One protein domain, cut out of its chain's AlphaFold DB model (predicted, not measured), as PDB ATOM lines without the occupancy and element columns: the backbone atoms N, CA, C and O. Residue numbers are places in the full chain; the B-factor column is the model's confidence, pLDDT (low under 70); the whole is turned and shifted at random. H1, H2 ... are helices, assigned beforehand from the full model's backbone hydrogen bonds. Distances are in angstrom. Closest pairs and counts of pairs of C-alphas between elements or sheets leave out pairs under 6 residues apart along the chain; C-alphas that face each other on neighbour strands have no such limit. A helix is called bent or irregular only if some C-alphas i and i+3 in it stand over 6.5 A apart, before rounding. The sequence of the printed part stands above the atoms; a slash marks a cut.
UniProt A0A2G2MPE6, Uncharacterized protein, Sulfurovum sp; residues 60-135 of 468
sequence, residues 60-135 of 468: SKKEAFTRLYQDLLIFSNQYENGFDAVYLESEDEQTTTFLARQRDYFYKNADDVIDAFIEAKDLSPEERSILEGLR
ATOM      1  N   SER A  60     -50.667 -30.319  13.768       93.00
ATOM      2  CA  SER A  60     -51.390 -31.378  14.483       93.00
ATOM      3  C   SER A  60     -51.148 -32.770  13.894       93.00
ATOM      4  O   SER A  60     -50.894 -33.705  14.644       93.00
ATOM      5  N   LYS A  61     -51.169 -32.910  12.560       92.12
ATOM      6  CA  LYS A  61     -50.915 -34.187  11.878       92.12
ATOM      7  C   LYS A  61     -49.478 -34.664  12.071       92.12
ATOM      8  O   LYS A  61     -49.259 -35.863  12.230       92.12
ATOM      9  N   LYS A  62     -48.518 -33.734  12.056       92.62
ATOM     10  CA  LYS A  62     -47.100 -34.012  12.330       92.62
ATOM     11  C   LYS A  62     -46.921 -34.524  13.760       92.62
ATOM     12  O   LYS A  62     -46.306 -35.564  13.965       92.62
ATOM     13  N   GLU A  63     -47.505 -33.837  14.741       93.50
ATOM     14  CA  GLU A  63     -47.443 -34.221  16.158       93.50
ATOM     15  C   GLU A  63     -48.122 -35.571  16.431       93.50
ATOM     16  O   GLU A  63     -47.551 -36.401  17.140       93.50
ATOM     17  N   ALA A  64     -49.293 -35.819  15.833       94.12
ATOM     18  CA  ALA A  64     -50.020 -37.081  15.967       94.12
ATOM     19  C   ALA A  64     -49.196 -38.274  15.461       94.12
ATOM     20  O   ALA A  64     -49.019 -39.246  16.196       94.12
ATOM     21  N   PHE A  65     -48.632 -38.165  14.251       95.56
ATOM     22  CA  PHE A  65     -47.756 -39.196  13.691       95.56
ATOM     23  C   PHE A  65     -46.547 -39.460  14.590       95.56
ATOM     24  O   PHE A  65     -46.287 -40.595  14.976       95.56
ATOM     25  N   THR A  66     -45.836 -38.398  14.965       93.94
ATOM     26  CA  THR A  66     -44.571 -38.493  15.707       93.94
ATOM     27  C   THR A  66     -44.749 -39.180  17.045       93.94
ATOM     28  O   THR A  66     -43.985 -40.079  17.387       93.94
ATOM     29  N   ARG A  67     -45.784 -38.778  17.790       95.00
ATOM     30  CA  ARG A  67     -46.101 -39.368  19.088       95.00
ATOM     31  C   ARG A  67     -46.413 -40.855  18.947       95.00
ATOM     32  O   ARG A  67     -45.856 -41.662  19.680       95.00
ATOM     33  N   LEU A  68     -47.278 -41.216  17.995       96.69
ATOM     34  CA  LEU A  68     -47.664 -42.609  17.783       96.69
ATOM     35  C   LEU A  68     -46.475 -43.468  17.343       96.69
ATOM     36  O   LEU A  68     -46.305 -44.575  17.842       96.69
ATOM     37  N   TYR A  69     -45.639 -42.956  16.439       96.00
ATOM     38  CA  TYR A  69     -44.479 -43.684  15.937       96.00
ATOM     39  C   TYR A  69     -43.423 -43.909  17.027       96.00
ATOM     40  O   TYR A  69     -42.891 -45.009  17.149       96.00
ATOM     41  N   GLN A  70     -43.165 -42.912  17.878       92.94
ATOM     42  CA  GLN A  70     -42.277 -43.070  19.036       92.94
ATOM     43  C   GLN A  70     -42.801 -44.127  20.015       92.94
ATOM     44  O   GLN A  70     -42.054 -45.025  20.406       92.94
ATOM     45  N   ASP A  71     -44.089 -44.059  20.357       95.06
ATOM     46  CA  ASP A  71     -44.759 -45.057  21.194       95.06
ATOM     47  C   ASP A  71     -44.657 -46.468  20.599       95.06
ATOM     48  O   ASP A  71     -44.444 -47.438  21.328       95.06
ATOM     49  N   LEU A  72     -44.806 -46.580  19.277       96.50
ATOM     50  CA  LEU A  72     -44.729 -47.843  18.557       96.50
ATOM     51  C   LEU A  72     -43.307 -48.405  18.543       96.50
ATOM     52  O   LEU A  72     -43.142 -49.603  18.740       96.50
ATOM     53  N   LEU A  73     -42.273 -47.576  18.368       95.00
ATOM     54  CA  LEU A  73     -40.882 -48.037  18.434       95.00
ATOM     55  C   LEU A  73     -40.507 -48.514  19.845       95.00
ATOM     56  O   LEU A  73     -39.840 -49.540  19.982       95.00
ATOM     57  N   ILE A  74     -40.970 -47.823  20.893       93.06
ATOM     58  CA  ILE A  74     -40.794 -48.269  22.285       93.06
ATOM     59  C   ILE A  74     -41.484 -49.620  22.493       93.06
ATOM     60  O   ILE A  74     -40.864 -50.558  22.996       93.06
ATOM     61  N   PHE A  75     -42.739 -49.745  22.057       95.44
ATOM     62  CA  PHE A  75     -43.476 -51.001  22.160       95.44
ATOM     63  C   PHE A  75     -42.829 -52.124  21.347       95.44
ATOM     64  O   PHE A  75     -42.726 -53.250  21.817       95.44
ATOM     65  N   SER A  76     -42.330 -51.822  20.151       96.06
ATOM     66  CA  SER A  76     -41.612 -52.770  19.303       96.06
ATOM     67  C   SER A  76     -40.378 -53.328  20.019       96.06
ATOM     68  O   SER A  76     -40.084 -54.516  19.896       96.06
ATOM     69  N   ASN A  77     -39.692 -52.506  20.822       94.56
ATOM     70  CA  ASN A  77     -38.563 -52.963  21.627       94.56
ATOM     71  C   ASN A  77     -39.003 -53.898  22.762       94.56
ATOM     72  O   ASN A  77     -38.374 -54.934  22.986       94.56
ATOM     73  N   GLN A  78     -40.094 -53.558  23.452       94.31
ATOM     74  CA  GLN A  78     -40.682 -54.403  24.497       94.31
ATOM     75  C   GLN A  78     -41.148 -55.745  23.921       94.31
ATOM     76  O   GLN A  78     -40.903 -56.795  24.514       94.31
ATOM     77  N   TYR A  79     -41.748 -55.714  22.729       95.19
ATOM     78  CA  TYR A  79     -42.202 -56.885  21.989       95.19
ATOM     79  C   TYR A  79     -41.036 -57.792  21.569       95.19
ATOM     80  O   TYR A  79     -41.101 -58.998  21.779       95.19
ATOM     81  N   GLU A  80     -39.944 -57.224  21.039       94.81
ATOM     82  CA  GLU A  80     -38.728 -57.975  20.679       94.81
ATOM     83  C   GLU A  80     -38.105 -58.684  21.891       94.81
ATOM     84  O   GLU A  80     -37.678 -59.835  21.797       94.81
ATOM     85  N   ASN A  81     -38.023 -57.988  23.028       92.31
ATOM     86  CA  ASN A  81     -37.222 -58.438  24.167       92.31
ATOM     87  C   ASN A  81     -38.042 -59.163  25.248       92.31
ATOM     88  O   ASN A  81     -37.457 -59.811  26.113       92.31
ATOM     89  N   GLY A  82     -39.375 -59.076  25.218       90.94
ATOM     90  CA  GLY A  82     -40.260 -59.690  26.212       90.94
ATOM     91  C   GLY A  82     -40.194 -59.053  27.607       90.94
ATOM     92  O   GLY A  82     -40.592 -59.688  28.584       90.94
ATOM     93  N   PHE A  83     -39.682 -57.823  27.720       84.44
ATOM     94  CA  PHE A  83     -39.582 -57.070  28.975       84.44
ATOM     95  C   PHE A  83     -40.126 -55.647  28.806       84.44
ATOM     96  O   PHE A  83     -39.916 -55.020  27.772       84.44
ATOM     97  N   ASP A  84     -40.748 -55.105  29.858       77.75
ATOM     98  CA  ASP A  84     -41.366 -53.768  29.831       77.75
ATOM     99  C   ASP A  84     -40.348 -52.609  29.841       77.75
ATOM    100  O   ASP A  84     -40.692 -51.473  29.507       77.75
ATOM    101  N   ALA A  85     -39.099 -52.859  30.246       77.38
ATOM    102  CA  ALA A  85     -38.093 -51.818  30.443       77.38
ATOM    103  C   ALA A  85     -37.161 -51.665  29.230       77.38
ATOM    104  O   ALA A  85     -36.495 -52.617  28.825       77.38
ATOM    105  N   VAL A  86     -37.049 -50.436  28.718       75.00
ATOM    106  CA  VAL A  86     -36.037 -50.051  27.724       75.00
ATOM    107  C   VAL A  86     -34.783 -49.585  28.463       75.00
ATOM    108  O   VAL A  86     -34.813 -48.582  29.175       75.00
ATOM    109  N   TYR A  87     -33.675 -50.307  28.305       68.62
ATOM    110  CA  TYR A  87     -32.381 -49.915  28.863       68.62
ATOM    111  C   TYR A  87     -31.580 -49.134  27.812       68.62
ATOM    112  O   TYR A  87     -31.156 -49.703  26.808       68.62
ATOM    113  N   LEU A  88     -31.378 -47.835  28.046       70.50
ATOM    114  CA  LEU A  88     -30.426 -47.005  27.300       70.50
ATOM    115  C   LEU A  88     -29.136 -46.923  28.129       70.50
ATOM    116  O   LEU A  88     -29.158 -46.425  29.253       70.50
ATOM    117  N   GLU A  89     -28.027 -47.450  27.620       56.66
ATOM    118  CA  GLU A  89     -26.751 -47.535  28.346       56.66
ATOM    119  C   GLU A  89     -25.900 -46.235  28.286       56.66
ATOM    120  O   GLU A  89     -24.892 -46.157  28.987       56.66
ATOM    121  N   SER A  90     -26.295 -45.188  27.541       60.31
ATOM    122  CA  SER A  90     -25.806 -43.789  27.643       60.31
ATOM    123  C   SER A  90     -26.594 -42.826  26.722       60.31
ATOM    124  O   SER A  90     -27.202 -43.271  25.755       60.31
ATOM    125  N   GLU A  91     -26.615 -41.512  27.013       65.00
ATOM    126  CA  GLU A  91     -27.636 -40.567  26.495       65.00
ATOM    127  C   GLU A  91     -27.615 -40.274  24.970       65.00
ATOM    128  O   GLU A  91     -28.672 -40.348  24.341       65.00
ATOM    129  N   ASP A  92     -26.472 -39.995  24.329       63.06
ATOM    130  CA  ASP A  92     -26.498 -39.393  22.974       63.06
ATOM    131  C   ASP A  92     -26.133 -40.345  21.818       63.06
ATOM    132  O   ASP A  92     -26.857 -40.441  20.824       63.06
ATOM    133  N   GLU A  93     -25.034 -41.097  21.919       56.28
ATOM    134  CA  GLU A  93     -24.552 -41.954  20.815       56.28
ATOM    135  C   GLU A  93     -25.374 -43.253  20.671       56.28
ATOM    136  O   GLU A  93     -25.439 -43.876  19.603       56.28
ATOM    137  N   GLN A  94     -26.073 -43.644  21.741       68.19
ATOM    138  CA  GLN A  94     -26.907 -44.838  21.748       68.19
ATOM    139  C   GLN A  94     -28.342 -44.581  21.317       68.19
ATOM    140  O   GLN A  94     -28.943 -45.501  20.780       68.19
ATOM    141  N   THR A  95     -28.884 -43.370  21.464       78.69
ATOM    142  CA  THR A  95     -30.269 -43.088  21.049       78.69
ATOM    143  C   THR A  95     -30.433 -43.275  19.539       78.69
ATOM    144  O   THR A  95     -31.335 -43.981  19.097       78.69
ATOM    145  N   THR A  96     -29.503 -42.757  18.733       79.38
ATOM    146  CA  THR A  96     -29.515 -42.953  17.272       79.38
ATOM    147  C   THR A  96     -29.324 -44.423  16.891       79.38
ATOM    148  O   THR A  96     -30.024 -44.937  16.019       79.38
ATOM    149  N   THR A  97     -28.408 -45.124  17.566       83.06
ATOM    150  CA  THR A  97     -28.138 -46.550  17.320       83.06
ATOM    151  C   THR A  97     -29.333 -47.426  17.710       83.06
ATOM    152  O   THR A  97     -29.705 -48.336  16.969       83.06
ATOM    153  N   PHE A  98     -29.968 -47.124  18.842       86.00
ATOM    154  CA  PHE A  98     -31.187 -47.762  19.326       86.00
ATOM    155  C   PHE A  98     -32.326 -47.556  18.334       86.00
ATOM    156  O   PHE A  98     -32.915 -48.539  17.897       86.00
ATOM    157  N   LEU A  99     -32.582 -46.311  17.922       88.25
ATOM    158  CA  LEU A  99     -33.631 -45.996  16.955       88.25
ATOM    159  C   LEU A  99     -33.387 -46.701  15.622       88.25
ATOM    160  O   LEU A  99     -34.310 -47.301  15.091       88.25
ATOM    161  N   ALA A 100     -32.156 -46.698  15.105       88.88
ATOM    162  CA  ALA A 100     -31.830 -47.389  13.860       88.88
ATOM    163  C   ALA A 100     -32.055 -48.906  13.964       88.88
ATOM    164  O   ALA A 100     -32.680 -49.495  13.082       88.88
ATOM    165  N   ARG A 101     -31.597 -49.539  15.053       90.62
ATOM    166  CA  ARG A 101     -31.804 -50.975  15.295       90.62
ATOM    167  C   ARG A 101     -33.286 -51.306  15.448       90.62
ATOM    168  O   ARG A 101     -33.762 -52.252  14.827       90.62
ATOM    169  N   GLN A 102     -34.001 -50.531  16.258       93.62
ATOM    170  CA  GLN A 102     -35.405 -50.777  16.555       93.62
ATOM    171  C   GLN A 102     -36.288 -50.532  15.339       93.62
ATOM    172  O   GLN A 102     -37.215 -51.294  15.094       93.62
ATOM    173  N   ARG A 103     -35.964 -49.513  14.543       95.00
ATOM    174  CA  ARG A 103     -36.596 -49.257  13.251       95.00
ATOM    175  C   ARG A 103     -36.428 -50.447  12.309       95.00
ATOM    176  O   ARG A 103     -37.405 -50.908  11.729       95.00
ATOM    177  N   ASP A 104     -35.205 -50.963  12.176       95.12
ATOM    178  CA  ASP A 104     -34.926 -52.122  11.324       95.12
ATOM    179  C   ASP A 104     -35.661 -53.384  11.809       95.12
ATOM    180  O   ASP A 104     -36.111 -54.175  10.981       95.12
ATOM    181  N   TYR A 105     -35.787 -53.589  13.126       96.50
ATOM    182  CA  TYR A 105     -36.594 -54.674  13.690       96.50
ATOM    183  C   TYR A 105     -38.085 -54.472  13.405       96.50
ATOM    184  O   TYR A 105     -38.745 -55.397  12.933       96.50
ATOM    185  N   PHE A 106     -38.600 -53.267  13.659       97.50
ATOM    186  CA  PHE A 106     -39.999 -52.916  13.460       97.50
ATOM    187  C   PHE A 106     -40.448 -53.213  12.028       97.50
ATOM    188  O   PHE A 106     -41.350 -54.018  11.847       97.50
ATOM    189  N   TYR A 107     -39.775 -52.668  11.007       97.19
ATOM    190  CA  TYR A 107     -40.193 -52.878   9.613       97.19
ATOM    191  C   TYR A 107     -40.050 -54.329   9.130       97.19
ATOM    192  O   TYR A 107     -40.737 -54.730   8.197       97.19
ATOM    193  N   LYS A 108     -39.196 -55.144   9.764       96.94
ATOM    194  CA  LYS A 108     -39.115 -56.589   9.475       96.94
ATOM    195  C   LYS A 108     -40.267 -57.394  10.075       96.94
ATOM    196  O   LYS A 108     -40.515 -58.497   9.605       96.94
ATOM    197  N   ASN A 109     -40.922 -56.865  11.107       97.94
ATOM    198  CA  ASN A 109     -41.970 -57.537  11.875       97.94
ATOM    199  C   ASN A 109     -43.204 -56.626  12.027       97.94
ATOM    200  O   ASN A 109     -43.851 -56.632  13.073       97.94
ATOM    201  N   ALA A 110     -43.483 -55.783  11.025       97.50
ATOM    202  CA  ALA A 110     -44.434 -54.681  11.161       97.50
ATOM    203  C   ALA A 110     -45.844 -55.185  11.487       97.50
ATOM    204  O   ALA A 110     -46.459 -54.671  12.417       97.50
ATOM    205  N   ASP A 111     -46.311 -56.221  10.783       98.00
ATOM    206  CA  ASP A 111     -47.627 -56.832  11.000       98.00
ATOM    207  C   ASP A 111     -47.805 -57.299  12.452       98.00
ATOM    208  O   ASP A 111     -48.695 -56.811  13.148       98.00
ATOM    209  N   ASP A 112     -46.905 -58.161  12.936       98.19
ATOM    210  CA  ASP A 112     -46.983 -58.749  14.278       98.19
ATOM    211  C   ASP A 112     -46.897 -57.687  15.388       98.19
ATOM    212  O   ASP A 112     -47.632 -57.734  16.378       98.19
ATOM    213  N   VAL A 113     -46.002 -56.705  15.227       98.19
ATOM    214  CA  VAL A 113     -45.824 -55.626  16.207       98.19
ATOM    215  C   VAL A 113     -47.044 -54.707  16.230       98.19
ATOM    216  O   VAL A 113     -47.480 -54.309  17.311       98.19
ATOM    217  N   ILE A 114     -47.597 -54.357  15.066       98.31
ATOM    218  CA  ILE A 114     -48.780 -53.496  14.963       98.31
ATOM    219  C   ILE A 114     -50.005 -54.202  15.545       98.31
ATOM    220  O   ILE A 114     -50.738 -53.579  16.311       98.31
ATOM    221  N   ASP A 115     -50.213 -55.483  15.240       98.19
ATOM    222  CA  ASP A 115     -51.340 -56.255  15.771       98.19
ATOM    223  C   ASP A 115     -51.280 -56.322  17.300       98.19
ATOM    224  O   ASP A 115     -52.246 -55.961  17.978       98.19
ATOM    225  N   ALA A 116     -50.110 -56.647  17.856       97.81
ATOM    226  CA  ALA A 116     -49.899 -56.642  19.300       97.81
ATOM    227  C   ALA A 116     -50.089 -55.243  19.920       97.81
ATOM    228  O   ALA A 116     -50.635 -55.114  21.017       97.81
ATOM    229  N   PHE A 117     -49.680 -54.177  19.225       97.81
ATOM    230  CA  PHE A 117     -49.875 -52.801  19.688       97.81
ATOM    231  C   PHE A 117     -51.357 -52.402  19.701       97.81
ATOM    232  O   PHE A 117     -51.810 -51.747  20.641       97.81
ATOM    233  N   ILE A 118     -52.123 -52.826  18.689       97.69
ATOM    234  CA  ILE A 118     -53.575 -52.620  18.597       97.69
ATOM    235  C   ILE A 118     -54.311 -53.393  19.698       97.69
ATOM    236  O   ILE A 118     -55.291 -52.884  20.240       97.69
ATOM    237  N   GLU A 119     -53.864 -54.602  20.036       97.69
ATOM    238  CA  GLU A 119     -54.429 -55.380  21.145       97.69
ATOM    239  C   GLU A 119     -54.121 -54.748  22.510       97.69
ATOM    240  O   GLU A 119     -54.957 -54.778  23.415       97.69
ATOM    241  N   ALA A 120     -52.934 -54.153  22.659       96.88
ATOM    242  CA  ALA A 120     -52.467 -53.579  23.916       96.88
ATOM    243  C   ALA A 120     -52.999 -52.164  24.206       96.88
ATOM    244  O   ALA A 120     -52.996 -51.743  25.367       96.88
ATOM    245  N   LYS A 121     -53.431 -51.406  23.189       96.31
ATOM    246  CA  LYS A 121     -53.853 -50.004  23.337       96.31
ATOM    247  C   LYS A 121     -55.227 -49.733  22.729       96.31
ATOM    248  O   LYS A 121     -55.565 -50.212  21.652       96.31
ATOM    249  N   ASP A 122     -55.994 -48.866  23.387       96.56
ATOM    250  CA  ASP A 122     -57.192 -48.284  22.780       96.56
ATOM    251  C   ASP A 122     -56.784 -47.128  21.860       96.56
ATOM    252  O   ASP A 122     -56.249 -46.115  22.312       96.56
ATOM    253  N   LEU A 123     -56.984 -47.319  20.558       97.19
ATOM    254  CA  LEU A 123     -56.503 -46.419  19.513       97.19
ATOM    255  C   LEU A 123     -57.657 -45.681  18.848       97.19
ATOM    256  O   LEU A 123     -58.653 -46.291  18.433       97.19
ATOM    257  N   SER A 124     -57.465 -44.378  18.656       96.88
ATOM    258  CA  SER A 124     -58.379 -43.547  17.880       96.88
ATOM    259  C   SER A 124     -58.426 -43.970  16.399       96.88
ATOM    260  O   SER A 124     -57.496 -44.608  15.897       96.88
ATOM    261  N   PRO A 125     -59.481 -43.596  15.647       95.12
ATOM    262  CA  PRO A 125     -59.551 -43.876  14.211       95.12
ATOM    263  C   PRO A 125     -58.373 -43.302  13.407       95.12
ATOM    264  O   PRO A 125     -57.919 -43.930  12.455       95.12
ATOM    265  N   GLU A 126     -57.863 -42.130  13.800       93.81
ATOM    266  CA  GLU A 126     -56.697 -41.504  13.163       93.81
ATOM    267  C   GLU A 126     -55.418 -42.310  13.426       93.81
ATOM    268  O   GLU A 126     -54.686 -42.611  12.487       93.81
ATOM    269  N   GLU A 127     -55.186 -42.742  14.669       96.62
ATOM    270  CA  GLU A 127     -54.031 -43.582  15.017       96.62
ATOM    271  C   GLU A 127     -54.075 -44.926  14.289       96.62
ATOM    272  O   GLU A 127     -53.067 -45.355  13.736       96.62
ATOM    273  N   ARG A 128     -55.252 -45.554  14.186       96.81
ATOM    274  CA  ARG A 128     -55.428 -46.771  13.378       96.81
ATOM    275  C   ARG A 128     -55.088 -46.525  11.911       96.81
ATOM    276  O   ARG A 128     -54.384 -47.330  11.316       96.81
ATOM    277  N   SER A 129     -55.520 -45.400  11.338       94.31
ATOM    278  CA  SER A 129     -55.162 -45.048   9.961       94.31
ATOM    279  C   SER A 129     -53.654 -44.854   9.769       94.31
ATOM    280  O   SER A 129     -53.160 -45.155   8.685       94.31
ATOM    281  N   ILE A 130     -52.936 -44.344  10.775       95.88
ATOM    282  CA  ILE A 130     -51.471 -44.226  10.734       95.88
ATOM    283  C   ILE A 130     -50.819 -45.609  10.791       95.88
ATOM    284  O   ILE A 130     -49.908 -45.869  10.013       95.88
ATOM    285  N   LEU A 131     -51.284 -46.498  11.675       97.19
ATOM    286  CA  LEU A 131     -50.748 -47.859  11.783       97.19
ATOM    287  C   LEU A 131     -50.948 -48.660  10.494       97.19
ATOM    288  O   LEU A 131     -50.019 -49.322  10.052       97.19
ATOM    289  N   GLU A 132     -52.109 -48.546   9.846       96.00
ATOM    290  CA  GLU A 132     -52.314 -49.145   8.519       96.00
ATOM    291  C   GLU A 132     -51.330 -48.584   7.485       96.00
ATOM    292  O   GLU A 132     -50.793 -49.329   6.672       96.00
ATOM    293  N   GLY A 133     -51.043 -47.278   7.535       94.81
ATOM    294  CA  GLY A 133     -50.039 -46.683   6.659       94.81
ATOM    295  C   GLY A 133     -48.623 -47.198   6.933       94.81
ATOM    296  O   GLY A 133     -47.880 -47.483   6.001       94.81
ATOM    297  N   LEU A 134     -48.262 -47.385   8.205       96.50
ATOM    298  CA  LEU A 134     -46.988 -47.988   8.609       96.50
ATOM    299  C   LEU A 134     -46.873 -49.456   8.182       96.50
ATOM    300  O   LEU A 134     -45.780 -49.899   7.841       96.50
ATOM    301  N   ARG A 135     -47.987 -50.194   8.166       95.69
ATOM    302  CA  ARG A 135     -48.050 -51.568   7.656       95.69
ATOM    303  C   ARG A 135     -47.778 -51.630   6.150       95.69
ATOM    304  O   ARG A 135     -47.082 -52.520   5.680       95.69
TER     305      ARG A 135
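What this domain is: This is residues 60 to 135 of the 468 residues of an uncharacterized protein of Sulfurovum sp (UniProt A0A2G2MPE6). One long helix, H1, makes the spine of the domain, with three shorter helices packed on it: H2 crosses its later half, and H3 and H4, joined as a hairpin, pack on it with H3 across its later half and H4 steeply tilted on its earlier half. The end of the long link before H2 and the first turn of H2, residues 89 to 97, stick out from the body. The printed part has 76 residues with four named helices, H1, H2, H3 and H4 in chain order, and no named strand; the class is all helix. The whole is compact, with a radius of gyration of the C-alphas of 12.6 A and spans of 36 by 28 by 20 A.

How they stand to each other: The hub is H1, residues 60 to 81, which touches the three other helices. With residues 73 to 77 alone it touches residues 99 to 106 of H2, residues 93 to 108, about perpendicular at 84 degrees; the closest C-alphas, of Ser 76 and Phe 106, are 6.1 A apart. With residues 72 to 79 alone it touches H3, residues 110 to 120, about perpendicular at 83 degrees; the closest C-alphas, of Ser 76 and Val 113, are 6.0 A apart. With residues 64 to 68 alone it touches H4, residues 125 to 135, at a steep tilt of 58 degrees, the same way; the closest C-alphas, of Phe 65 and Ile 130, are 6.9 A apart. H3 and H4 touch as a helical hairpin, at a shallow tilt of 26 degrees, opposite ways, and their closest C-alphas, of Ala 110 and Arg 135, are 5.9 A apart. The helix packing is mostly crossed: of 4 touching pairs, 1 is at a shallow tilt. H2 and H3 are close but not clearly touching, with the C-alphas of Phe 106 and Val 113 the closest at 7.0 A. H2 and H4 are only just apart, at 8.2 A. Every O i to N i+4 pair is within hydrogen-bond range in H1, H3 and H4, and 11 of 12 are in H2.

Where its parts are: H1 begins at C-alpha 60 at (-51.390, -31.378, 14.483), ends at C-alpha 81 at (-37.222, -58.438, 24.167), and measures 32.0 A from first to last C-alpha. H2, residues 93 to 108, measures 23.6 A; it is neither bent nor irregular, but only just: C-alphas 93 and 96 are 6.2 A apart. H3, residues 110 to 120, measures 15.1 A, and H4, residues 125 to 135, measures 15.3 A and ends at C-alpha 135 at (-48.050, -51.568, 7.656).

The domain as a whole: The two C-alphas farthest apart, of Ser 90 and Pro 125, are 36.3 A apart. The printed part has no cut. The link from H1 to H2 is long, with 11 residues; those from H2 to H3 and from H3 to H4 are tight. The mean pLDDT of the printed part is 90.4, and residue 87 and residues 89 to 94 are under 70.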